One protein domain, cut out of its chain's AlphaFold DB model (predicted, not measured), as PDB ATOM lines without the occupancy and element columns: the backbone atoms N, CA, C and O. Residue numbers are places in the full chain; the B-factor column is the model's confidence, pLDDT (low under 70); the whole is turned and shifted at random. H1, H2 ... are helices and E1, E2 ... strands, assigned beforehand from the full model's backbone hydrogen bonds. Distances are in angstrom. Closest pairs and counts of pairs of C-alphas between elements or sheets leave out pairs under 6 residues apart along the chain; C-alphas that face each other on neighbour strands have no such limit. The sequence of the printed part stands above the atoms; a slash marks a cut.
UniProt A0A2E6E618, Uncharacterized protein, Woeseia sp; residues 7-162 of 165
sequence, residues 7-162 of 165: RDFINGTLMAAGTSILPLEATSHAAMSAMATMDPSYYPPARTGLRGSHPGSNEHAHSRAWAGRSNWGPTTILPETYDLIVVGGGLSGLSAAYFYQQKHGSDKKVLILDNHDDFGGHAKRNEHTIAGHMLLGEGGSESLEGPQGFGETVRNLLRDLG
ATOM      1  N   ARG A   7     -20.893 -33.598 -21.249       80.44
ATOM      2  CA  ARG A   7     -19.864 -33.219 -20.273       80.44
ATOM      3  C   ARG A   7     -18.881 -34.366 -20.033       80.44
ATOM      4  O   ARG A   7     -17.692 -34.099 -19.950       80.44
ATOM      5  N   ASP A   8     -19.344 -35.609 -20.006       78.00
ATOM      6  CA  ASP A   8     -18.496 -36.796 -19.869       78.00
ATOM      7  C   ASP A   8     -17.602 -36.963 -21.101       78.00
ATOM      8  O   ASP A   8     -16.404 -37.204 -20.965       78.00
ATOM      9  N   PHE A   9     -18.148 -36.743 -22.304       78.56
ATOM     10  CA  PHE A   9     -17.366 -36.758 -23.544       78.56
ATOM     11  C   PHE A   9     -16.311 -35.644 -23.571       78.56
ATOM     12  O   PHE A   9     -15.147 -35.902 -23.877       78.56
ATOM     13  N   ILE A  10     -16.688 -34.409 -23.217       80.75
ATOM     14  CA  ILE A  10     -15.755 -33.273 -23.203       80.75
ATOM     15  C   ILE A  10     -14.674 -33.460 -22.136       80.75
ATOM     16  O   ILE A  10     -13.499 -33.291 -22.446       80.75
ATOM     17  N   ASN A  11     -15.036 -33.859 -20.916       74.31
ATOM     18  CA  ASN A  11     -14.074 -34.077 -19.835       74.31
ATOM     19  C   ASN A  11     -13.145 -35.260 -20.137       74.31
ATOM     20  O   ASN A  11     -11.942 -35.156 -19.912       74.31
ATOM     21  N   GLY A  12     -13.670 -36.354 -20.697       70.00
ATOM     22  CA  GLY A  12     -12.862 -37.498 -21.124       70.00
ATOM     23  C   GLY A  12     -11.888 -37.139 -22.249       70.00
ATOM     24  O   GLY A  12     -10.717 -37.509 -22.190       70.00
ATOM     25  N   THR A  13     -12.335 -36.347 -23.228       73.38
ATOM     26  CA  THR A  13     -11.476 -35.870 -24.326       73.38
ATOM     27  C   THR A  13     -10.418 -34.883 -23.826       73.38
ATOM     28  O   THR A  13      -9.271 -34.956 -24.259       73.38
ATOM     29  N   LEU A  14     -10.755 -33.999 -22.875       70.38
ATOM     30  CA  LEU A  14      -9.793 -33.074 -22.262       70.38
ATOM     31  C   LEU A  14      -8.727 -33.804 -21.443       70.38
ATOM     32  O   LEU A  14      -7.566 -33.416 -21.487       70.38
ATOM     33  N   MET A  15      -9.104 -34.858 -20.715       65.19
ATOM     34  CA  MET A  15      -8.160 -35.687 -19.961       65.19
ATOM     35  C   MET A  15      -7.193 -36.409 -20.907       65.19
ATOM     36  O   MET A  15      -5.987 -36.353 -20.692       65.19
ATOM     37  N   ALA A  16      -7.700 -37.001 -21.995       62.84
ATOM     38  CA  ALA A  16      -6.874 -37.674 -23.000       62.84
ATOM     39  C   ALA A  16      -5.931 -36.704 -23.744       62.84
ATOM     40  O   ALA A  16      -4.758 -37.014 -23.953       62.84
ATOM     41  N   ALA A  17      -6.418 -35.512 -24.100       64.12
ATOM     42  CA  ALA A  17      -5.604 -34.467 -24.725       64.12
ATOM     43  C   ALA A  17      -4.608 -33.823 -23.741       64.12
ATOM     44  O   ALA A  17      -3.504 -33.455 -24.126       64.12
ATOM     45  N   GLY A  18      -4.958 -33.711 -22.457       55.28
ATOM     46  CA  GLY A  18      -4.048 -33.236 -21.415       55.28
ATOM     47  C   GLY A  18      -2.881 -34.200 -21.185       55.28
ATOM     48  O   GLY A  18      -1.748 -33.759 -21.010       55.28
ATOM     49  N   THR A  19      -3.127 -35.512 -21.267       57.00
ATOM     50  CA  THR A  19      -2.075 -36.535 -21.137       57.00
ATOM     51  C   THR A  19      -1.151 -36.641 -22.350       57.00
ATOM     52  O   THR A  19      -0.039 -37.124 -22.192       57.00
ATOM     53  N   SER A  20      -1.558 -36.182 -23.541       55.28
ATOM     54  CA  SER A  20      -0.694 -36.201 -24.734       55.28
ATOM     55  C   SER A  20       0.252 -34.999 -24.837       55.28
ATOM     56  O   SER A  20       1.183 -35.029 -25.638       55.28
ATOM     57  N   ILE A  21       0.030 -33.952 -24.031       51.22
ATOM     58  CA  ILE A  21       0.876 -32.746 -23.972       51.22
ATOM     59  C   ILE A  21       1.854 -32.810 -22.785       51.22
ATOM     60  O   ILE A  21       2.859 -32.100 -22.764       51.22
ATOM     61  N   LEU A  22       1.598 -33.679 -21.804       46.88
ATOM     62  CA  LEU A  22       2.551 -33.959 -20.736       46.88
ATOM     63  C   LEU A  22       3.615 -34.936 -21.260       46.88
ATOM     64  O   LEU A  22       3.268 -36.054 -21.639       46.88
ATOM     65  N   PRO A  23       4.909 -34.569 -21.267       45.16
ATOM     66  CA  PRO A  23       5.956 -35.530 -21.557       45.16
ATOM     67  C   PRO A  23       5.978 -36.535 -20.404       45.16
ATOM     68  O   PRO A  23       6.363 -36.195 -19.286       45.16
ATOM     69  N   LEU A  24       5.569 -37.777 -20.664       47.66
ATOM     70  CA  LEU A  24       5.660 -38.876 -19.694       47.66
ATOM     71  C   LEU A  24       7.112 -39.375 -19.508       47.66
ATOM     72  O   LEU A  24       7.355 -40.343 -18.800       47.66
ATOM     73  N   GLU A  25       8.098 -38.690 -20.087       44.62
ATOM     74  CA  GLU A  25       9.516 -39.057 -20.042       44.62
ATOM     75  C   GLU A  25      10.355 -37.989 -19.328       44.62
ATOM     76  O   GLU A  25      11.268 -37.377 -19.886       44.62
ATOM     77  N   ALA A  26      10.022 -37.724 -18.067       42.50
ATOM     78  CA  ALA A  26      10.707 -36.716 -17.257       42.50
ATOM     79  C   ALA A  26      12.045 -37.190 -16.650       42.50
ATOM     80  O   ALA A  26      12.680 -36.436 -15.917       42.50
ATOM     81  N   THR A  27      12.510 -38.406 -16.950       45.69
ATOM     82  CA  THR A  27      13.786 -38.934 -16.429       45.69
ATOM     83  C   THR A  27      14.890 -39.057 -17.486       45.69
ATOM     84  O   THR A  27      16.056 -39.165 -17.118       45.69
ATOM     85  N   SER A  28      14.575 -38.955 -18.785       49.47
ATOM     86  CA  SER A  28      15.533 -39.143 -19.895       49.47
ATOM     87  C   SER A  28      15.966 -37.845 -20.600       49.47
ATOM     88  O   SER A  28      17.029 -37.804 -21.221       49.47
ATOM     89  N   HIS A  29      15.198 -36.754 -20.486       41.72
ATOM     90  CA  HIS A  29      15.418 -35.525 -21.268       41.72
ATOM     91  C   HIS A  29      16.723 -34.776 -20.950       41.72
ATOM     92  O   HIS A  29      17.290 -34.145 -21.841       41.72
ATOM     93  N   ALA A  30      17.221 -34.837 -19.711       47.62
ATOM     94  CA  ALA A  30      18.455 -34.145 -19.325       47.62
ATOM     95  C   ALA A  30      19.710 -34.850 -19.871       47.62
ATOM     96  O   ALA A  30      20.587 -34.192 -20.430       47.62
ATOM     97  N   ALA A  31      19.765 -36.185 -19.787       47.22
ATOM     98  CA  ALA A  31      20.843 -36.984 -20.371       47.22
ATOM     99  C   ALA A  31      20.817 -36.926 -21.909       47.22
ATOM    100  O   ALA A  31      21.854 -36.716 -22.537       47.22
ATOM    101  N   MET A  32      19.622 -36.999 -22.511       42.16
ATOM    102  CA  MET A  32      19.445 -36.840 -23.956       42.16
ATOM    103  C   MET A  32      19.805 -35.435 -24.452       42.16
ATOM    104  O   MET A  32      20.429 -35.318 -25.501       42.16
ATOM    105  N   SER A  33      19.470 -34.370 -23.713       44.25
ATOM    106  CA  SER A  33      19.848 -32.996 -24.085       44.25
ATOM    107  C   SER A  33      21.352 -32.752 -23.963       44.25
ATOM    108  O   SER A  33      21.925 -32.083 -24.819       44.25
ATOM    109  N   ALA A  34      22.007 -33.318 -22.943       52.81
ATOM    110  CA  ALA A  34      23.460 -33.231 -22.789       52.81
ATOM    111  C   ALA A  34      24.199 -33.976 -23.918       52.81
ATOM    112  O   ALA A  34      25.152 -33.439 -24.483       52.81
ATOM    113  N   MET A  35      23.719 -35.161 -24.317       49.28
ATOM    114  CA  MET A  35      24.234 -35.860 -25.502       49.28
ATOM    115  C   MET A  35      23.917 -35.116 -26.807       49.28
ATOM    116  O   MET A  35      24.761 -35.076 -27.695       49.28
ATOM    117  N   ALA A  36      22.751 -34.472 -26.919       47.75
ATOM    118  CA  ALA A  36      22.368 -33.688 -28.096       47.75
ATOM    119  C   ALA A  36      23.221 -32.422 -28.300       47.75
ATOM    120  O   ALA A  36      23.290 -31.908 -29.414       47.75
ATOM    121  N   THR A  37      23.879 -31.916 -27.249       53.66
ATOM    122  CA  THR A  37      24.858 -30.818 -27.352       53.66
ATOM    123  C   THR A  37      26.271 -31.266 -27.726       53.66
ATOM    124  O   THR A  37      27.112 -30.413 -28.014       53.66
ATOM    125  N   MET A  38      26.559 -32.569 -27.724       61.84
ATOM    126  CA  MET A  38      27.847 -33.078 -28.191       61.84
ATOM    127  C   MET A  38      27.854 -33.140 -29.720       61.84
ATOM    128  O   MET A  38      26.827 -33.386 -30.351       61.84
ATOM    129  N   ASP A  39      29.023 -32.899 -30.318       72.00
ATOM    130  CA  ASP A  39      29.228 -33.105 -31.753       72.00
ATOM    131  C   ASP A  39      28.727 -34.516 -32.127       72.00
ATOM    132  O   ASP A  39      29.154 -35.477 -31.486       72.00
ATOM    133  N   PRO A  40      27.847 -34.681 -33.132       70.00
ATOM    134  CA  PRO A  40      27.366 -35.999 -33.552       70.00
ATOM    135  C   PRO A  40      28.484 -36.986 -33.929       70.00
ATOM    136  O   PRO A  40      28.269 -38.195 -33.931       70.00
ATOM    137  N   SER A  41      29.680 -36.487 -34.256       79.94
ATOM    138  CA  SER A  41      30.883 -37.289 -34.497       79.94
ATOM    139  C   SER A  41      31.605 -37.739 -33.216       79.94
ATOM    140  O   SER A  41      32.468 -38.622 -33.267       79.94
ATOM    141  N   TYR A  42      31.261 -37.172 -32.055       84.38
ATOM    142  CA  TYR A  42      31.768 -37.575 -30.747       84.38
ATOM    143  C   TYR A  42      31.079 -38.858 -30.281       84.38
ATOM    144  O   TYR A  42      30.169 -38.863 -29.456       84.38
ATOM    145  N   TYR A  43      31.547 -39.972 -30.832       88.25
ATOM    146  CA  TYR A  43      31.085 -41.305 -30.475       88.25
ATOM    147  C   TYR A  43      32.286 -42.221 -30.188       88.25
ATOM    148  O   TYR A  43      32.728 -42.979 -31.061       88.25
ATOM    149  N   PRO A  44      32.869 -42.121 -28.977       89.75
ATOM    150  CA  PRO A  44      34.024 -42.917 -28.564       89.75
ATOM    151  C   PRO A  44      33.886 -44.436 -28.773       89.75
ATOM    152  O   PRO A  44      34.877 -45.024 -29.214       89.75
ATOM    153  N   PRO A  45      32.707 -45.076 -28.575       89.19
ATOM    154  CA  PRO A  45      32.553 -46.522 -28.763       89.19
ATOM    155  C   PRO A  45      32.964 -47.057 -30.141       89.19
ATOM    156  O   PRO A  45      33.457 -48.179 -30.227       89.19
ATOM    157  N   ALA A  46      32.807 -46.267 -31.211       87.12
ATOM    158  CA  ALA A  46      33.192 -46.671 -32.569       87.12
ATOM    159  C   ALA A  46      34.693 -46.499 -32.867       87.12
ATOM    160  O   ALA A  46      35.159 -46.849 -33.956       87.12
ATOM    161  N   ARG A  47      35.472 -45.921 -31.943       87.31
ATOM    162  CA  ARG A  47      36.914 -45.728 -32.131       87.31
ATOM    163  C   ARG A  47      37.651 -47.048 -31.950       87.31
ATOM    164  O   ARG A  47      37.430 -47.787 -30.999       87.31
ATOM    165  N   THR A  48      38.602 -47.302 -32.838       83.25
ATOM    166  CA  THR A  48      39.441 -48.504 -32.811       83.25
ATOM    167  C   THR A  48      40.812 -48.230 -32.175       83.25
ATOM    168  O   THR A  48      41.178 -47.083 -31.905       83.25
ATOM    169  N   GLY A  49      41.590 -49.290 -31.924       84.50
ATOM    170  CA  GLY A  49      42.927 -49.217 -31.320       84.50
ATOM    171  C   GLY A  49      42.937 -49.404 -29.797       84.50
ATOM    172  O   GLY A  49      41.931 -49.767 -29.193       84.50
ATOM    173  N   LEU A  50      44.093 -49.178 -29.162       79.50
ATOM    174  CA  LEU A  50      44.225 -49.260 -27.703       79.50
ATOM    175  C   LEU A  50      43.530 -48.052 -27.051       79.50
ATOM    176  O   LEU A  50      44.053 -46.937 -27.050       79.50
ATOM    177  N   ARG A  51      42.330 -48.277 -26.512       81.12
ATOM    178  CA  ARG A  51      41.511 -47.283 -25.795       81.12
ATOM    179  C   ARG A  51      41.346 -47.695 -24.330       81.12
ATOM    180  O   ARG A  51      41.369 -48.886 -24.025       81.12
ATOM    181  N   GLY A  52      41.057 -46.753 -23.434       81.88
ATOM    182  CA  GLY A  52      41.093 -46.986 -21.981       81.88
ATOM    183  C   GLY A  52      42.443 -46.555 -21.406       81.88
ATOM    184  O   GLY A  52      42.962 -45.520 -21.819       81.88
ATOM    185  N   SER A  53      43.043 -47.356 -20.523       82.69
ATOM    186  CA  SER A  53      44.383 -47.100 -19.971       82.69
ATOM    187  C   SER A  53      45.489 -47.232 -21.031       82.69
ATOM    188  O   SER A  53      46.230 -48.211 -21.069       82.69
ATOM    189  N   HIS A  54      45.574 -46.253 -21.925       83.81
ATOM    190  CA  HIS A  54      46.537 -46.166 -23.016       83.81
ATOM    191  C   HIS A  54      47.779 -45.355 -22.601       83.81
ATOM    192  O   HIS A  54      47.728 -44.606 -21.619       83.81
ATOM    193  N   PRO A  55      48.899 -45.434 -23.348       87.94
ATOM    194  CA  PRO A  55      50.010 -44.498 -23.168       87.94
ATOM    195  C   PRO A  55      49.484 -43.056 -23.199       87.94
ATOM    196  O   PRO A  55      48.807 -42.675 -24.152       87.94
ATOM    197  N   GLY A  56      49.699 -42.294 -22.127       87.19
ATOM    198  CA  GLY A  56      49.109 -40.961 -21.945       87.19
ATOM    199  C   GLY A  56      48.113 -40.847 -20.789       87.19
ATOM    200  O   GLY A  56      48.132 -39.850 -20.068       87.19
ATOM    201  N   SER A  57      47.289 -41.871 -20.530       88.00
ATOM    202  CA  SER A  57      46.188 -41.762 -19.555       88.00
ATOM    203  C   SER A  57      46.672 -41.519 -18.118       88.00
ATOM    204  O   SER A  57      45.982 -40.885 -17.320       88.00
ATOM    205  N   ASN A  58      47.894 -41.956 -17.802       90.44
ATOM    206  CA  ASN A  58      48.486 -41.870 -16.466       90.44
ATOM    207  C   ASN A  58      49.559 -40.778 -16.320       90.44
ATOM    208  O   ASN A  58      50.108 -40.617 -15.233       90.44
ATOM    209  N   GLU A  59      49.881 -40.017 -17.370       91.81
ATOM    210  CA  GLU A  59      51.008 -39.065 -17.353       91.81
ATOM    211  C   GLU A  59      50.881 -38.022 -16.239       91.81
ATOM    212  O   GLU A  59      51.829 -37.762 -15.494       91.81
ATOM    213  N   HIS A  60      49.682 -37.465 -16.066       91.50
ATOM    214  CA  HIS A  60      49.412 -36.474 -15.029       91.50
ATOM    215  C   HIS A  60      49.533 -37.076 -13.623       91.50
ATOM    216  O   HIS A  60      50.205 -36.492 -12.767       91.50
ATOM    217  N   ALA A  61      48.948 -38.257 -13.403       91.38
ATOM    218  CA  ALA A  61      49.006 -38.965 -12.126       91.38
ATOM    219  C   ALA A  61      50.441 -39.385 -11.770       91.38
ATOM    220  O   ALA A  61      50.897 -39.146 -10.655       91.38
ATOM    221  N   HIS A  62      51.200 -39.923 -12.727       95.06
ATOM    222  CA  HIS A  62      52.605 -40.280 -12.530       95.06
ATOM    223  C   HIS A  62      53.483 -39.048 -12.299       95.06
ATOM    224  O   HIS A  62      54.336 -39.067 -11.414       95.06
ATOM    225  N   SER A  63      53.253 -37.937 -13.009       95.75
ATOM    226  CA  SER A  63      54.001 -36.695 -12.763       95.75
ATOM    227  C   SER A  63      53.790 -36.164 -11.339       95.75
ATOM    228  O   SER A  63      54.719 -35.637 -10.729       95.75
ATOM    229  N   ARG A  64      52.587 -36.352 -10.780       95.06
ATOM    230  CA  ARG A  64      52.296 -36.088  -9.368       95.06
ATOM    231  C   ARG A  64      53.050 -37.051  -8.454       95.06
ATOM    232  O   ARG A  64      53.818 -36.610  -7.607       95.06
ATOM    233  N   ALA A  65      52.798 -38.346  -8.619       96.44
ATOM    234  CA  ALA A  65      53.204 -39.373  -7.666       96.44
ATOM    235  C   ALA A  65      54.715 -39.639  -7.666       96.44
ATOM    236  O   ALA A  65      55.291 -39.876  -6.610       96.44
ATOM    237  N   TRP A  66      55.355 -39.613  -8.836       97.06
ATOM    238  CA  TRP A  66      56.760 -40.001  -8.995       97.06
ATOM    239  C   TRP A  66      57.696 -38.808  -9.155       97.06
ATOM    240  O   TRP A  66      58.823 -38.854  -8.674       97.06
ATOM    241  N   ALA A  67      57.241 -37.738  -9.812       96.31
ATOM    242  CA  ALA A  67      58.058 -36.544 -10.047       96.31
ATOM    243  C   ALA A  67      57.745 -35.390  -9.078       96.31
ATOM    244  O   ALA A  67      58.350 -34.325  -9.187       96.31
ATOM    245  N   GLY A  68      56.798 -35.570  -8.149       96.75
ATOM    246  CA  GLY A  68      56.449 -34.558  -7.151       96.75
ATOM    247  C   GLY A  68      55.910 -33.258  -7.750       96.75
ATOM    248  O   GLY A  68      55.947 -32.220  -7.088       96.75
ATOM    249  N   ARG A  69      55.421 -33.279  -9.002       96.62
ATOM    250  CA  ARG A  69      54.829 -32.097  -9.636       96.62
ATOM    251  C   ARG A  69      53.731 -31.568  -8.718       96.62
ATOM    252  O   ARG A  69      52.940 -32.344  -8.200       96.62
ATOM    253  N   SER A  70      53.665 -30.258  -8.515       95.12
ATOM    254  CA  SER A  70      52.659 -29.602  -7.659       95.12
ATOM    255  C   SER A  70      51.991 -28.401  -8.339       95.12
ATOM    256  O   SER A  70      51.149 -27.748  -7.729       95.12
ATOM    257  N   ASN A  71      52.304 -28.148  -9.616       93.69
ATOM    258  CA  ASN A  71      51.775 -27.026 -10.391       93.69
ATOM    259  C   ASN A  71      51.349 -27.444 -11.823       93.69
ATOM    260  O   ASN A  71      52.113 -28.113 -12.532       93.69
ATOM    261  N   TRP A  72      50.150 -27.020 -12.254       91.50
ATOM    262  CA  TRP A  72      49.564 -27.232 -13.601       91.50
ATOM    263  C   TRP A  72      49.373 -25.928 -14.383       91.50
ATOM    264  O   TRP A  72      48.757 -25.938 -15.442       91.50
ATOM    265  N   GLY A  73      49.945 -24.824 -13.901       94.19
ATOM    266  CA  GLY A  73      49.751 -23.497 -14.468       94.19
ATOM    267  C   GLY A  73      48.641 -22.718 -13.756       94.19
ATOM    268  O   GLY A  73      48.098 -23.181 -12.749       94.19
ATOM    269  N   PRO A  74      48.335 -21.505 -14.242       94.94
ATOM    270  CA  PRO A  74      47.286 -20.677 -13.669       94.94
ATOM    271  C   PRO A  74      45.918 -21.348 -13.823       94.94
ATOM    272  O   PRO A  74      45.605 -21.923 -14.865       94.94
ATOM    273  N   THR A  75      45.090 -21.250 -12.788       92.25
ATOM    274  CA  THR A  75      43.688 -21.669 -12.840       92.25
ATOM    275  C   THR A  75      42.801 -20.482 -13.199       92.25
ATOM    276  O   THR A  75      43.139 -19.328 -12.938       92.25
ATOM    277  N   THR A  76      41.654 -20.766 -13.813       92.31
ATOM    278  CA  THR A  76      40.620 -19.766 -14.097       92.31
ATOM    279  C   THR A  76      39.389 -20.096 -13.272       92.31
ATOM    280  O   THR A  76      39.009 -21.262 -13.164       92.31
ATOM    281  N   ILE A  77      38.772 -19.074 -12.684       90.75
ATOM    282  CA  ILE A  77      37.478 -19.226 -12.025       90.75
ATOM    283  C   ILE A  77      36.420 -19.285 -13.120       90.75
ATOM    284  O   ILE A  77      36.259 -18.339 -13.891       90.75
ATOM    285  N   LEU A  78      35.733 -20.415 -13.188       88.88
ATOM    286  CA  LEU A  78      34.616 -20.624 -14.091       88.88
ATOM    287  C   LEU A  78      33.324 -20.069 -13.455       88.88
ATOM    288  O   LEU A  78      33.189 -20.132 -12.231       88.88
ATOM    289  N   PRO A  79      32.388 -19.496 -14.237       90.19
ATOM    290  CA  PRO A  79      31.125 -18.974 -13.706       90.19
ATOM    291  C   PRO A  79      30.168 -20.078 -13.223       90.19
ATOM    292  O   PRO A  79      29.199 -19.798 -12.517       90.19
ATOM    293  N   GLU A  80      30.401 -21.332 -13.607       90.44
ATOM    294  CA  GLU A  80      29.574 -22.470 -13.233       90.44
ATOM    295  C   GLU A  80      29.780 -22.886 -11.771       90.44
ATOM    296  O   GLU A  80      30.897 -23.056 -11.290       90.44
ATOM    297  N   THR A  81      28.670 -23.147 -11.083       93.69
ATOM    298  CA  THR A  81      28.648 -23.809  -9.770       93.69
ATOM    299  C   THR A  81      28.074 -25.215  -9.924       93.69
ATOM    300  O   THR A  81      27.159 -25.411 -10.723       93.69
ATOM    301  N   TYR A  82      28.610 -26.179  -9.175       95.94
ATOM    302  CA  TYR A  82      28.179 -27.579  -9.181       95.94
ATOM    303  C   TYR A  82      27.835 -28.021  -7.756       95.94
ATOM    304  O   TYR A  82      28.560 -27.686  -6.821       95.94
ATOM    305  N   ASP A  83      26.760 -28.791  -7.602       97.75
ATOM    306  CA  ASP A  83      26.327 -29.353  -6.315       97.75
ATOM    307  C   ASP A  83      27.181 -30.565  -5.904       97.75
ATOM    308  O   ASP A  83      27.345 -30.860  -4.718       97.75
ATOM    309  N   LEU A  84      27.745 -31.264  -6.894       98.19
ATOM    310  CA  LEU A  84      28.648 -32.397  -6.716       98.19
ATOM    311  C   LEU A  84      29.702 -32.415  -7.829       98.19
ATOM    312  O   LEU A  84      29.383 -32.232  -9.005       98.19
ATOM    313  N   ILE A  85      30.951 -32.697  -7.457       97.62
ATOM    314  CA  ILE A  85      32.029 -33.020  -8.397       97.62
ATOM    315  C   ILE A  85      32.441 -34.472  -8.160       97.62
ATOM    316  O   ILE A  85      32.796 -34.847  -7.042       97.62
ATOM    317  N   VAL A  86      32.410 -35.276  -9.216       98.25
ATOM    318  CA  VAL A  86      32.832 -36.677  -9.229       98.25
ATOM    319  C   VAL A  86      34.084 -36.802 -10.088       98.25
ATOM    320  O   VAL A  86      34.109 -36.360 -11.235       98.25
ATOM    321  N   VAL A  87      35.129 -37.418  -9.541       96.50
ATOM    322  CA  VAL A  87      36.363 -37.723 -10.276       96.50
ATOM    323  C   VAL A  87      36.366 -39.214 -10.607       96.50
ATOM    324  O   VAL A  87      36.463 -40.048  -9.710       96.50
ATOM    325  N   GLY A  88      36.248 -39.527 -11.894       95.56
ATOM    326  CA  GLY A  88      36.087 -40.863 -12.459       95.56
ATOM    327  C   GLY A  88      34.651 -41.115 -12.927       95.56
ATOM    328  O   GLY A  88      33.730 -41.194 -12.122       95.56
ATOM    329  N   GLY A  89      34.470 -41.303 -14.228       95.56
ATOM    330  CA  GLY A  89      33.225 -41.651 -14.914       95.56
ATOM    331  C   GLY A  89      33.007 -43.158 -15.071       95.56
ATOM    332  O   GLY A  89      32.311 -43.584 -15.986       95.56
ATOM    333  N   GLY A  90      33.598 -43.984 -14.202       94.62
ATOM    334  CA  GLY A  90      33.313 -45.422 -14.125       94.62
ATOM    335  C   GLY A  90      32.008 -45.738 -13.383       94.62
ATOM    336  O   GLY A  90      31.342 -44.838 -12.874       94.62
ATOM    337  N   LEU A  91      31.678 -47.031 -13.244       93.12
ATOM    338  CA  LEU A  91      30.460 -47.502 -12.557       93.12
ATOM    339  C   LEU A  91      30.229 -46.828 -11.195       93.12
ATOM    340  O   LEU A  91      29.131 -46.349 -10.930       93.12
ATOM    341  N   SER A  92      31.255 -46.744 -10.342       95.12
ATOM    342  CA  SER A  92      31.131 -46.129  -9.013       95.12
ATOM    343  C   SER A  92      30.844 -44.626  -9.069       95.12
ATOM    344  O   SER A  92      30.021 -44.139  -8.299       95.12
ATOM    345  N   GLY A  93      31.494 -43.891  -9.973       97.56
ATOM    346  CA  GLY A  93      31.295 -42.447 -10.102       97.56
ATOM    347  C   GLY A  93      29.948 -42.095 -10.724       97.56
ATOM    348  O   GLY A  93      29.235 -41.236 -10.209       97.56
ATOM    349  N   LEU A  94      29.547 -42.828 -11.766       96.56
ATOM    350  CA  LEU A  94      28.215 -42.710 -12.364       96.56
ATOM    351  C   LEU A  94      27.120 -43.076 -11.355       96.56
ATOM    352  O   LEU A  94      26.131 -42.358 -11.241       96.56
ATOM    353  N   SER A  95      27.326 -44.127 -10.553       96.06
ATOM    354  CA  SER A  95      26.404 -44.490  -9.469       96.06
ATOM    355  C   SER A  95      26.316 -43.389  -8.410       96.06
ATOM    356  O   SER A  95      25.222 -43.061  -7.959       96.06
ATOM    357  N   ALA A  96      27.441 -42.780  -8.021       97.62
ATOM    358  CA  ALA A  96      27.446 -41.672  -7.068       97.62
ATOM    359  C   ALA A  96      26.656 -40.465  -7.597       97.62
ATOM    360  O   ALA A  96      25.843 -39.909  -6.861       97.62
ATOM    361  N   ALA A  97      26.843 -40.099  -8.867       97.31
ATOM    362  CA  ALA A  97      26.076 -39.038  -9.516       97.31
ATOM    363  C   ALA A  97      24.573 -39.365  -9.556       97.31
ATOM    364  O   ALA A  97      23.753 -38.536  -9.153       97.31
ATOM    365  N   TYR A  98      24.226 -40.589  -9.964       96.12
ATOM    366  CA  TYR A  98      22.849 -41.079 -10.030       96.12
ATOM    367  C   TYR A  98      22.151 -41.019  -8.666       96.12
ATOM    368  O   TYR A  98      21.124 -40.358  -8.510       96.12
ATOM    369  N   PHE A  99      22.737 -41.644  -7.640       97.06
ATOM    370  CA  PHE A  99      22.146 -41.681  -6.303       97.06
ATOM    371  C   PHE A  99      22.132 -40.306  -5.627       97.06
ATOM    372  O   PHE A  99      21.233 -40.025  -4.832       97.06
ATOM    373  N   TYR A 100      23.084 -39.424  -5.948       98.06
ATOM    374  CA  TYR A 100      23.055 -38.045  -5.471       98.06
ATOM    375  C   TYR A 100      21.832 -37.301  -6.011       98.06
ATOM    376  O   TYR A 100      21.089 -36.716  -5.226       98.06
ATOM    377  N   GLN A 101      21.575 -37.367  -7.320       96.69
ATOM    378  CA  GLN A 101      20.388 -36.745  -7.913       96.69
ATOM    379  C   GLN A 101      19.091 -37.400  -7.428       96.69
ATOM    380  O   GLN A 101      18.136 -36.691  -7.120       96.69
ATOM    381  N   GLN A 102      19.058 -38.726  -7.258       94.94
ATOM    382  CA  GLN A 102      17.893 -39.419  -6.693       94.94
ATOM    383  C   GLN A 102      17.565 -38.920  -5.276       94.94
ATOM    384  O   GLN A 102      16.398 -38.761  -4.920       94.94
ATOM    385  N   LYS A 103      18.591 -38.640  -4.466       97.38
ATOM    386  CA  LYS A 103      18.435 -38.172  -3.084       97.38
ATOM    387  C   LYS A 103      18.153 -36.673  -2.970       97.38
ATOM    388  O   LYS A 103      17.439 -36.264  -2.056       97.38
ATOM    389  N   HIS A 104      18.754 -35.856  -3.830       97.62
ATOM    390  CA  HIS A 104      18.788 -34.398  -3.673       97.62
ATOM    391  C   HIS A 104      17.980 -33.624  -4.722       97.62
ATOM    392  O   HIS A 104      17.794 -32.421  -4.545       97.62
ATOM    393  N   GLY A 105      17.476 -34.294  -5.759       95.31
ATOM    394  CA  GLY A 105      16.705 -33.702  -6.851       95.31
ATOM    395  C   GLY A 105      17.432 -33.786  -8.195       95.31
ATOM    396  O   GLY A 105      18.658 -33.678  -8.274       95.31
ATOM    397  N   SER A 106      16.665 -33.966  -9.272       91.31
ATOM    398  CA  SER A 106      17.182 -34.004 -10.648       91.31
ATOM    399  C   SER A 106      17.645 -32.635 -11.163       91.31
ATOM    400  O   SER A 106      18.333 -32.564 -12.177       91.31
ATOM    401  N   ASP A 107      17.313 -31.552 -10.454       93.06
ATOM    402  CA  ASP A 107      17.795 -30.190 -10.702       93.06
ATOM    403  C   ASP A 107      19.262 -29.983 -10.291       93.06
ATOM    404  O   ASP A 107      19.868 -28.977 -10.662       93.06
ATOM    405  N   LYS A 108      19.846 -30.917  -9.528       96.12
ATOM    406  CA  LYS A 108      21.224 -30.813  -9.043       96.12
ATOM    407  C   LYS A 108      22.225 -30.956 -10.182       96.12
ATOM    408  O   LYS A 108      22.187 -31.923 -10.946       96.12
ATOM    409  N   LYS A 109      23.173 -30.023 -10.255       95.50
ATOM    410  CA  LYS A 109      24.207 -29.983 -11.289       95.50
ATOM    411  C   LYS A 109      25.440 -30.757 -10.833       95.50
ATOM    412  O   LYS A 109      26.173 -30.314  -9.949       95.50
ATOM    413  N   VAL A 110      25.689 -31.901 -11.466       96.62
ATOM    414  CA  VAL A 110      26.845 -32.764 -11.182       96.62
ATOM    415  C   VAL A 110      27.896 -32.608 -12.280       96.62
ATOM    416  O   VAL A 110      27.577 -32.731 -13.460       96.62
ATOM    417  N   LEU A 111      29.151 -32.354 -11.904       95.75
ATOM    418  CA  LEU A 111      30.301 -32.409 -12.812       95.75
ATOM    419  C   LEU A 111      31.003 -33.755 -12.661       95.75
ATOM    420  O   LEU A 111      31.446 -34.090 -11.566       95.75
ATOM    421  N   ILE A 112      31.154 -34.493 -13.757       96.44
ATOM    422  CA  ILE A 112      31.929 -35.737 -13.792       96.44
ATOM    423  C   ILE A 112      33.186 -35.489 -14.621       96.44
ATOM    424  O   ILE A 112      33.104 -35.032 -15.758       96.44
ATOM    425  N   LEU A 113      34.346 -35.769 -14.035       94.62
ATOM    426  CA  LEU A 113      35.648 -35.624 -14.677       94.62
ATOM    427  C   LEU A 113      36.242 -37.006 -14.919       94.62
ATOM    428  O   LEU A 113      36.507 -37.726 -13.959       94.62
ATOM    429  N   ASP A 114      36.494 -37.359 -16.175       92.56
ATOM    430  CA  ASP A 114      37.221 -38.574 -16.547       92.56
ATOM    431  C   ASP A 114      38.407 -38.213 -17.450       92.56
ATOM    432  O   ASP A 114      38.354 -37.247 -18.211       92.56
ATOM    433  N   ASN A 115      39.510 -38.946 -17.314       90.94
ATOM    434  CA  ASN A 115      40.695 -38.781 -18.153       90.94
ATOM    435  C   ASN A 115      40.617 -39.599 -19.453       90.94
ATOM    436  O   ASN A 115      41.494 -39.455 -20.306       90.94
ATOM    437  N   HIS A 116      39.608 -40.456 -19.596       90.00
ATOM    438  CA  HIS A 116      39.323 -41.214 -20.804       90.00
ATOM    439  C   HIS A 116      38.416 -40.441 -21.759       90.00
ATOM    440  O   HIS A 116      37.764 -39.462 -21.405       90.00
ATOM    441  N   ASP A 117      38.386 -40.900 -23.005       88.25
ATOM    442  CA  ASP A 117      37.499 -40.378 -24.040       88.25
ATOM    443  C   ASP A 117      36.053 -40.849 -23.899       88.25
ATOM    444  O   ASP A 117      35.177 -40.280 -24.536       88.25
ATOM    445  N   ASP A 118      35.806 -41.882 -23.098       89.94
ATOM    446  CA  ASP A 118      34.480 -42.438 -22.863       89.94
ATOM    447  C   ASP A 118      34.245 -42.686 -21.372       89.94
ATOM    448  O   ASP A 118      35.192 -42.847 -20.596       89.94
ATOM    449  N   PHE A 119      32.977 -42.750 -20.981       91.56
ATOM    450  CA  PHE A 119      32.577 -43.145 -19.635       91.56
ATOM    451  C   PHE A 119      32.477 -44.677 -19.509       91.56
ATOM    452  O   PHE A 119      32.643 -45.435 -20.460       91.56
ATOM    453  N   GLY A 120      32.215 -45.157 -18.294       90.81
ATOM    454  CA  GLY A 120      32.001 -46.575 -17.985       90.81
ATOM    455  C   GLY A 120      33.220 -47.270 -17.378       90.81
ATOM    456  O   GLY A 120      33.072 -48.284 -16.694       90.81
ATOM    457  N   GLY A 121      34.423 -46.702 -17.518       91.12
ATOM    458  CA  GLY A 121      35.650 -47.283 -16.967       91.12
ATOM    459  C   GLY A 121      35.888 -48.700 -17.505       91.12
ATOM    460  O   GLY A 121      35.896 -48.911 -18.715       91.12
ATOM    461  N   HIS A 122      36.046 -49.689 -16.617       90.31
ATOM    462  CA  HIS A 122      36.182 -51.099 -17.020       90.31
ATOM    463  C   HIS A 122      34.936 -51.662 -17.726       90.31
ATOM    464  O   HIS A 122      35.064 -52.596 -18.512       90.31
ATOM    465  N   ALA A 123      33.760 -51.074 -17.500       90.75
ATOM    466  CA  ALA A 123      32.496 -51.486 -18.108       90.75
ATOM    467  C   ALA A 123      32.151 -50.708 -19.389       90.75
ATOM    468  O   ALA A 123      30.993 -50.674 -19.801       90.75
ATOM    469  N   LYS A 124      33.137 -50.060 -20.023       89.06
ATOM    470  CA  LYS A 124      32.944 -49.455 -21.347       89.06
ATOM    471  C   LYS A 124      32.624 -50.530 -22.396       89.06
ATOM    472  O   LYS A 124      33.084 -51.668 -22.278       89.06
ATOM    473  N   ARG A 125      31.912 -50.148 -23.457       88.69
ATOM    474  CA  ARG A 125      31.687 -50.998 -24.638       88.69
ATOM    475  C   ARG A 125      32.681 -50.668 -25.750       88.69
ATOM    476  O   ARG A 125      33.080 -49.516 -25.897       88.69
ATOM    477  N   ASN A 126      33.027 -51.663 -26.553       87.88
ATOM    478  CA  ASN A 126      33.777 -51.500 -27.793       87.88
ATOM    479  C   ASN A 126      32.891 -51.926 -28.973       87.88
ATOM    480  O   ASN A 126      32.227 -52.962 -28.901       87.88
ATOM    481  N   GLU A 127      32.896 -51.151 -30.057       91.69
ATOM    482  CA  GLU A 127      32.142 -51.459 -31.275       91.69
ATOM    483  C   GLU A 127      33.080 -51.740 -32.453       91.69
ATOM    484  O   GLU A 127      34.006 -50.982 -32.745       91.69
ATOM    485  N   HIS A 128      32.815 -52.830 -33.172       90.25
ATOM    486  CA  HIS A 128      33.555 -53.220 -34.368       90.25
ATOM    487  C   HIS A 128      32.597 -53.434 -35.534       90.25
ATOM    488  O   HIS A 128      31.612 -54.148 -35.402       90.25
ATOM    489  N   THR A 129      32.900 -52.874 -36.705       91.88
ATOM    490  CA  THR A 129      32.139 -53.177 -37.926       91.88
ATOM    491  C   THR A 129      32.878 -54.227 -38.749       91.88
ATOM    492  O   THR A 129      33.961 -53.957 -39.267       91.88
ATOM    493  N   ILE A 130      32.295 -55.418 -38.890       91.81
ATOM    494  CA  ILE A 130      32.846 -56.532 -39.671       91.81
ATOM    495  C   ILE A 130      31.828 -56.925 -40.739       91.81
ATOM    496  O   ILE A 130      30.689 -57.255 -40.427       91.81
ATOM    497  N   ALA A 131      32.232 -56.872 -42.013       94.31
ATOM    498  CA  ALA A 131      31.375 -57.209 -43.157       94.31
ATOM    499  C   ALA A 131      30.007 -56.483 -43.164       94.31
ATOM    500  O   ALA A 131      29.001 -57.045 -43.580       94.31
ATOM    501  N   GLY A 132      29.964 -55.230 -42.694       94.38
ATOM    502  CA  GLY A 132      28.732 -54.435 -42.613       94.38
ATOM    503  C   GLY A 132      27.872 -54.695 -41.371       94.38
ATOM    504  O   GLY A 132      26.844 -54.047 -41.208       94.38
ATOM    505  N   HIS A 133      28.297 -55.588 -40.475       94.38
ATOM    506  CA  HIS A 133      27.628 -55.858 -39.205       94.38
ATOM    507  C   HIS A 133      28.389 -55.221 -38.043       94.38
ATOM    508  O   HIS A 133      29.609 -55.359 -37.948       94.38
ATOM    509  N   MET A 134      27.665 -54.540 -37.154       93.19
ATOM    510  CA  MET A 134      28.218 -54.032 -35.902       93.19
ATOM    511  C   MET A 134      28.249 -55.162 -34.866       93.19
ATOM    512  O   MET A 134      27.239 -55.825 -34.630       93.19
ATOM    513  N   LEU A 135      29.422 -55.383 -34.284       92.31
ATOM    514  CA  LEU A 135      29.679 -56.307 -33.191       92.31
ATOM    515  C   LEU A 135      30.030 -55.508 -31.938       92.31
ATOM    516  O   LEU A 135      30.874 -54.610 -31.987       92.31
ATOM    517  N   LEU A 136      29.403 -55.878 -30.825       90.50
ATOM    518  CA  LEU A 136      29.679 -55.337 -29.497       90.50
ATOM    519  C   LEU A 136      30.637 -56.266 -28.753       90.50
ATOM    520  O   LEU A 136      30.469 -57.484 -28.798       90.50
ATOM    521  N   GLY A 137      31.604 -55.691 -28.045       87.69
ATOM    522  CA  GLY A 137      32.444 -56.404 -27.082       87.69
ATOM    523  C   GLY A 137      32.662 -55.588 -25.811       87.69
ATOM    524  O   GLY A 137      32.514 -54.360 -25.822       87.69
ATOM    525  N   GLU A 138      33.026 -56.245 -24.710       87.81
ATOM    526  CA  GLU A 138      33.357 -55.548 -23.469       87.81
ATOM    527  C   GLU A 138      34.732 -54.861 -23.496       87.81
ATOM    528  O   GLU A 138      35.666 -55.253 -24.200       87.81
ATOM    529  N   GLY A 139      34.870 -53.808 -22.689       82.50
ATOM    530  CA  GLY A 139      36.154 -53.188 -22.370       82.50
ATOM    531  C   GLY A 139      36.959 -53.940 -21.309       82.50
ATOM    532  O   GLY A 139      38.183 -53.824 -21.288       82.50
ATOM    533  N   GLY A 140      36.290 -54.692 -20.435       87.00
ATOM    534  CA  GLY A 140      36.925 -55.503 -19.396       87.00
ATOM    535  C   GLY A 140      35.942 -56.102 -18.391       87.00
ATOM    536  O   GLY A 140      36.166 -57.208 -17.916       87.00
ATOM    537  N   SER A 141      34.852 -55.404 -18.070       89.75
ATOM    538  CA  SER A 141      33.728 -55.992 -17.334       89.75
ATOM    539  C   SER A 141      32.823 -56.743 -18.308       89.75
ATOM    540  O   SER A 141      32.155 -56.115 -19.122       89.75
ATOM    541  N   GLU A 142      32.828 -58.070 -18.216       87.12
ATOM    542  CA  GLU A 142      32.160 -58.972 -19.164       87.12
ATOM    543  C   GLU A 142      30.701 -59.264 -18.785       87.12
ATOM    544  O   GLU A 142      29.800 -59.139 -19.610       87.12
ATOM    545  N   SER A 143      30.446 -59.655 -17.533       87.94
ATOM    546  CA  SER A 143      29.138 -60.177 -17.131       87.94
ATOM    547  C   SER A 143      28.731 -59.795 -15.708       87.94
ATOM    548  O   SER A 143      29.551 -59.449 -14.855       87.94
ATOM    549  N   LEU A 144      27.420 -59.851 -15.458       89.31
ATOM    550  CA  LEU A 144      26.825 -59.777 -14.127       89.31
ATOM    551  C   LEU A 144      26.784 -61.188 -13.531       89.31
ATOM    552  O   LEU A 144      25.850 -61.949 -13.774       89.31
ATOM    553  N   GLU A 145      27.814 -61.556 -12.772       89.75
ATOM    554  CA  GLU A 145      27.900 -62.885 -12.166       89.75
ATOM    555  C   GLU A 145      26.978 -63.011 -10.941       89.75
ATOM    556  O   GLU A 145      27.015 -62.198 -10.016       89.75
ATOM    557  N   GLY A 146      26.150 -64.059 -10.923       90.12
ATOM    558  CA  GLY A 146      25.273 -64.382  -9.795       90.12
ATOM    559  C   GLY A 146      24.218 -63.313  -9.459       90.12
ATOM    560  O   GLY A 146      24.092 -62.958  -8.281       90.12
ATOM    561  N   PRO A 147      23.408 -62.827 -10.425       88.44
ATOM    562  CA  PRO A 147      22.456 -61.727 -10.213       88.44
ATOM    563  C   PRO A 147      21.391 -62.025  -9.146       88.44
ATOM    564  O   PRO A 147      20.844 -61.120  -8.512       88.44
ATOM    565  N   GLN A 148      21.127 -63.303  -8.868       89.25
ATOM    566  CA  GLN A 148      20.269 -63.739  -7.770       89.25
ATOM    567  C   GLN A 148      20.756 -63.248  -6.399       89.25
ATOM    568  O   GLN A 148      19.922 -62.994  -5.531       89.25
ATOM    569  N   GLY A 149      22.069 -63.071  -6.225       93.00
ATOM    570  CA  GLY A 149      22.701 -62.592  -4.995       93.00
ATOM    571  C   GLY A 149      22.769 -61.069  -4.870       93.00
ATOM    572  O   GLY A 149      23.236 -60.569  -3.849       93.00
ATOM    573  N   PHE A 150      22.313 -60.315  -5.874       94.31
ATOM    574  CA  PHE A 150      22.350 -58.858  -5.821       94.31
ATOM    575  C   PHE A 150      21.433 -58.316  -4.727       94.31
ATOM    576  O   PHE A 150      20.254 -58.676  -4.636       94.31
ATOM    577  N   GLY A 151      21.995 -57.410  -3.923       95.81
ATOM    578  CA  GLY A 151      21.252 -56.647  -2.931       95.81
ATOM    579  C   GLY A 151      20.230 -55.710  -3.573       95.81
ATOM    580  O   GLY A 151      20.283 -55.410  -4.769       95.81
ATOM    581  N   GLU A 152      19.306 -55.217  -2.752       95.12
ATOM    582  CA  GLU A 152      18.190 -54.374  -3.192       95.12
ATOM    583  C   GLU A 152      18.653 -53.125  -3.955       95.12
ATOM    584  O   GLU A 152      18.113 -52.818  -5.013       95.12
ATOM    585  N   THR A 153      19.722 -52.465  -3.494       94.69
ATOM    586  CA  THR A 153      20.299 -51.290  -4.164       94.69
ATOM    587  C   THR A 153      20.680 -51.567  -5.619       94.69
ATOM    588  O   THR A 153      20.362 -50.770  -6.496       94.69
ATOM    589  N   VAL A 154      21.337 -52.700  -5.890       94.00
ATOM    590  CA  VAL A 154      21.789 -53.057  -7.244       94.00
ATOM    591  C   VAL A 154      20.598 -53.444  -8.116       94.00
ATOM    592  O   VAL A 154      20.499 -52.994  -9.251       94.00
ATOM    593  N   ARG A 155      19.656 -54.229  -7.581       93.31
ATOM    594  CA  ARG A 155      18.449 -54.629  -8.320       93.31
ATOM    595  C   ARG A 155      17.579 -53.436  -8.705       93.31
ATOM    596  O   ARG A 155      17.079 -53.395  -9.824       93.31
ATOM    597  N   ASN A 156      17.410 -52.480  -7.793       93.69
ATOM    598  CA  ASN A 156      16.650 -51.263  -8.063       93.69
ATOM    599  C   ASN A 156      17.363 -50.400  -9.100       93.69
ATOM    600  O   ASN A 156      16.723 -49.982 -10.053       93.69
ATOM    601  N   LEU A 157      18.688 -50.234  -8.995       94.12
ATOM    602  CA  LEU A 157      19.464 -49.523 -10.010       94.12
ATOM    603  C   LEU A 157      19.299 -50.151 -11.401       94.12
ATOM    604  O   LEU A 157      19.009 -49.443 -12.356       94.12
ATOM    605  N   LEU A 158      19.452 -51.472 -11.528       93.44
ATOM    606  CA  LEU A 158      19.310 -52.155 -12.817       93.44
ATOM    607  C   LEU A 158      17.894 -52.010 -13.390       93.44
ATOM    608  O   LEU A 158      17.747 -51.739 -14.581       93.44
ATOM    609  N   ARG A 159      16.864 -52.095 -12.541       92.94
ATOM    610  CA  ARG A 159      15.471 -51.835 -12.931       92.94
ATOM    611  C   ARG A 159      15.269 -50.398 -13.409       92.94
ATOM    612  O   ARG A 159      14.646 -50.201 -14.446       92.94
ATOM    613  N   ASP A 160      15.782 -49.419 -12.670       93.44
ATOM    614  CA  ASP A 160      15.664 -47.998 -13.008       93.44
ATOM    615  C   ASP A 160      16.361 -47.679 -14.342       93.44
ATOM    616  O   ASP A 160      15.887 -46.848 -15.112       93.44
ATOM    617  N   LEU A 161      17.463 -48.378 -14.638       91.44
ATOM    618  CA  LEU A 161      18.192 -48.294 -15.908       91.44
ATOM    619  C   LEU A 161      17.527 -49.077 -17.055       91.44
ATOM    620  O   LEU A 161      18.021 -49.034 -18.179       91.44
ATOM    621  N   GLY A 162      16.431 -49.796 -16.794       94.50
ATOM    622  CA  GLY A 162      15.738 -50.610 -17.793       94.50
ATOM    623  C   GLY A 162      16.510 -51.861 -18.221       94.50
ATOM    624  O   GLY A 162      16.271 -52.378 -19.311       94.50
TER     625      GLY A 162
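AT A GLANCE: This is residues 7 to 162 of the 165 residues of an uncharacterized protein of Woeseia sp (UniProt A0A2E6E618). A small layered unit, helix H4 packed on the two-stranded sheet of E1 and E2, is joined by one long link, from E2 to E3, to a separate hairpin of E3 and E4, while H1 sticks out as an arm that makes much of the length. A wide loop swings out through H3 and residues 73 to 79, and H5 follows the hairpin after another long loop. The printed part has 156 residues, with H1, H2, H3, E1, H4, E2, E3, E4 and H5 in chain order; E1 and E2 are parallel, E3 and E4 antiparallel. It is mixed, helices and strands, with under half of the residues in named elements, and loose, with a radius of gyration of the C-alphas of 21.3 A and spans of 78 by 48 by 38 A.

HOW THE PARTS SIT: Start at H1, residues 7 to 21, which stands free and is apart from H2, residues 29 to 36. H3, residues 59 to 65, is apart from both. Next find E1, residues 84 to 87, H4, residues 91 to 104, and E2, residues 110 to 113: a strand-helix-strand unit, two parallel neighbour strands with a helix between, its crossover right-handed. N 86 and O 111 are 2.8 A apart, within hydrogen-bond range. The closest C-alphas of E1 and H4, Val 86 and Gly 93, are 6.0 A apart; those of H4 and E2, Ala 97 and Val 110, 6.5 A. E3, residues 125 to 130, and E4, residues 133 to 138, form a hairpin, with N 128 and O 135 at 2.9 A, within hydrogen-bond range. H5, residues 152 to 160, is apart from H4 and E3. Every O i to N i+4 pair is within hydrogen-bond range in H2, H3, H4 and H5, and 10 of 11 in H1.

IN THESE COORDINATES: Find C-alpha 7 at (-19.864, -33.219, -20.273); from there H1 runs 21.1 A. H4 runs 19.7 A from C-alpha 91 at (30.460, -47.502, -12.557). E3 spans 16.1 A, E4 16.7 A and H5 12.0 A, ending at C-alpha 160, (15.664, -47.998, -13.008). The shorter H2, H3, E1 and E2 span 9.9, 9.9, 10.0 and 9.9 A.

THE WHOLE: The C-alphas farthest apart, Arg 7 and Ala 67, are 78.7 A apart. The printed part has no cut. Look for long links from H2 to H3, H3 to E1, E2 to E3 and E4 to H5. In the B-factor column, residues 15 to 38 are under 70; the mean pLDDT of the printed part is 84.6.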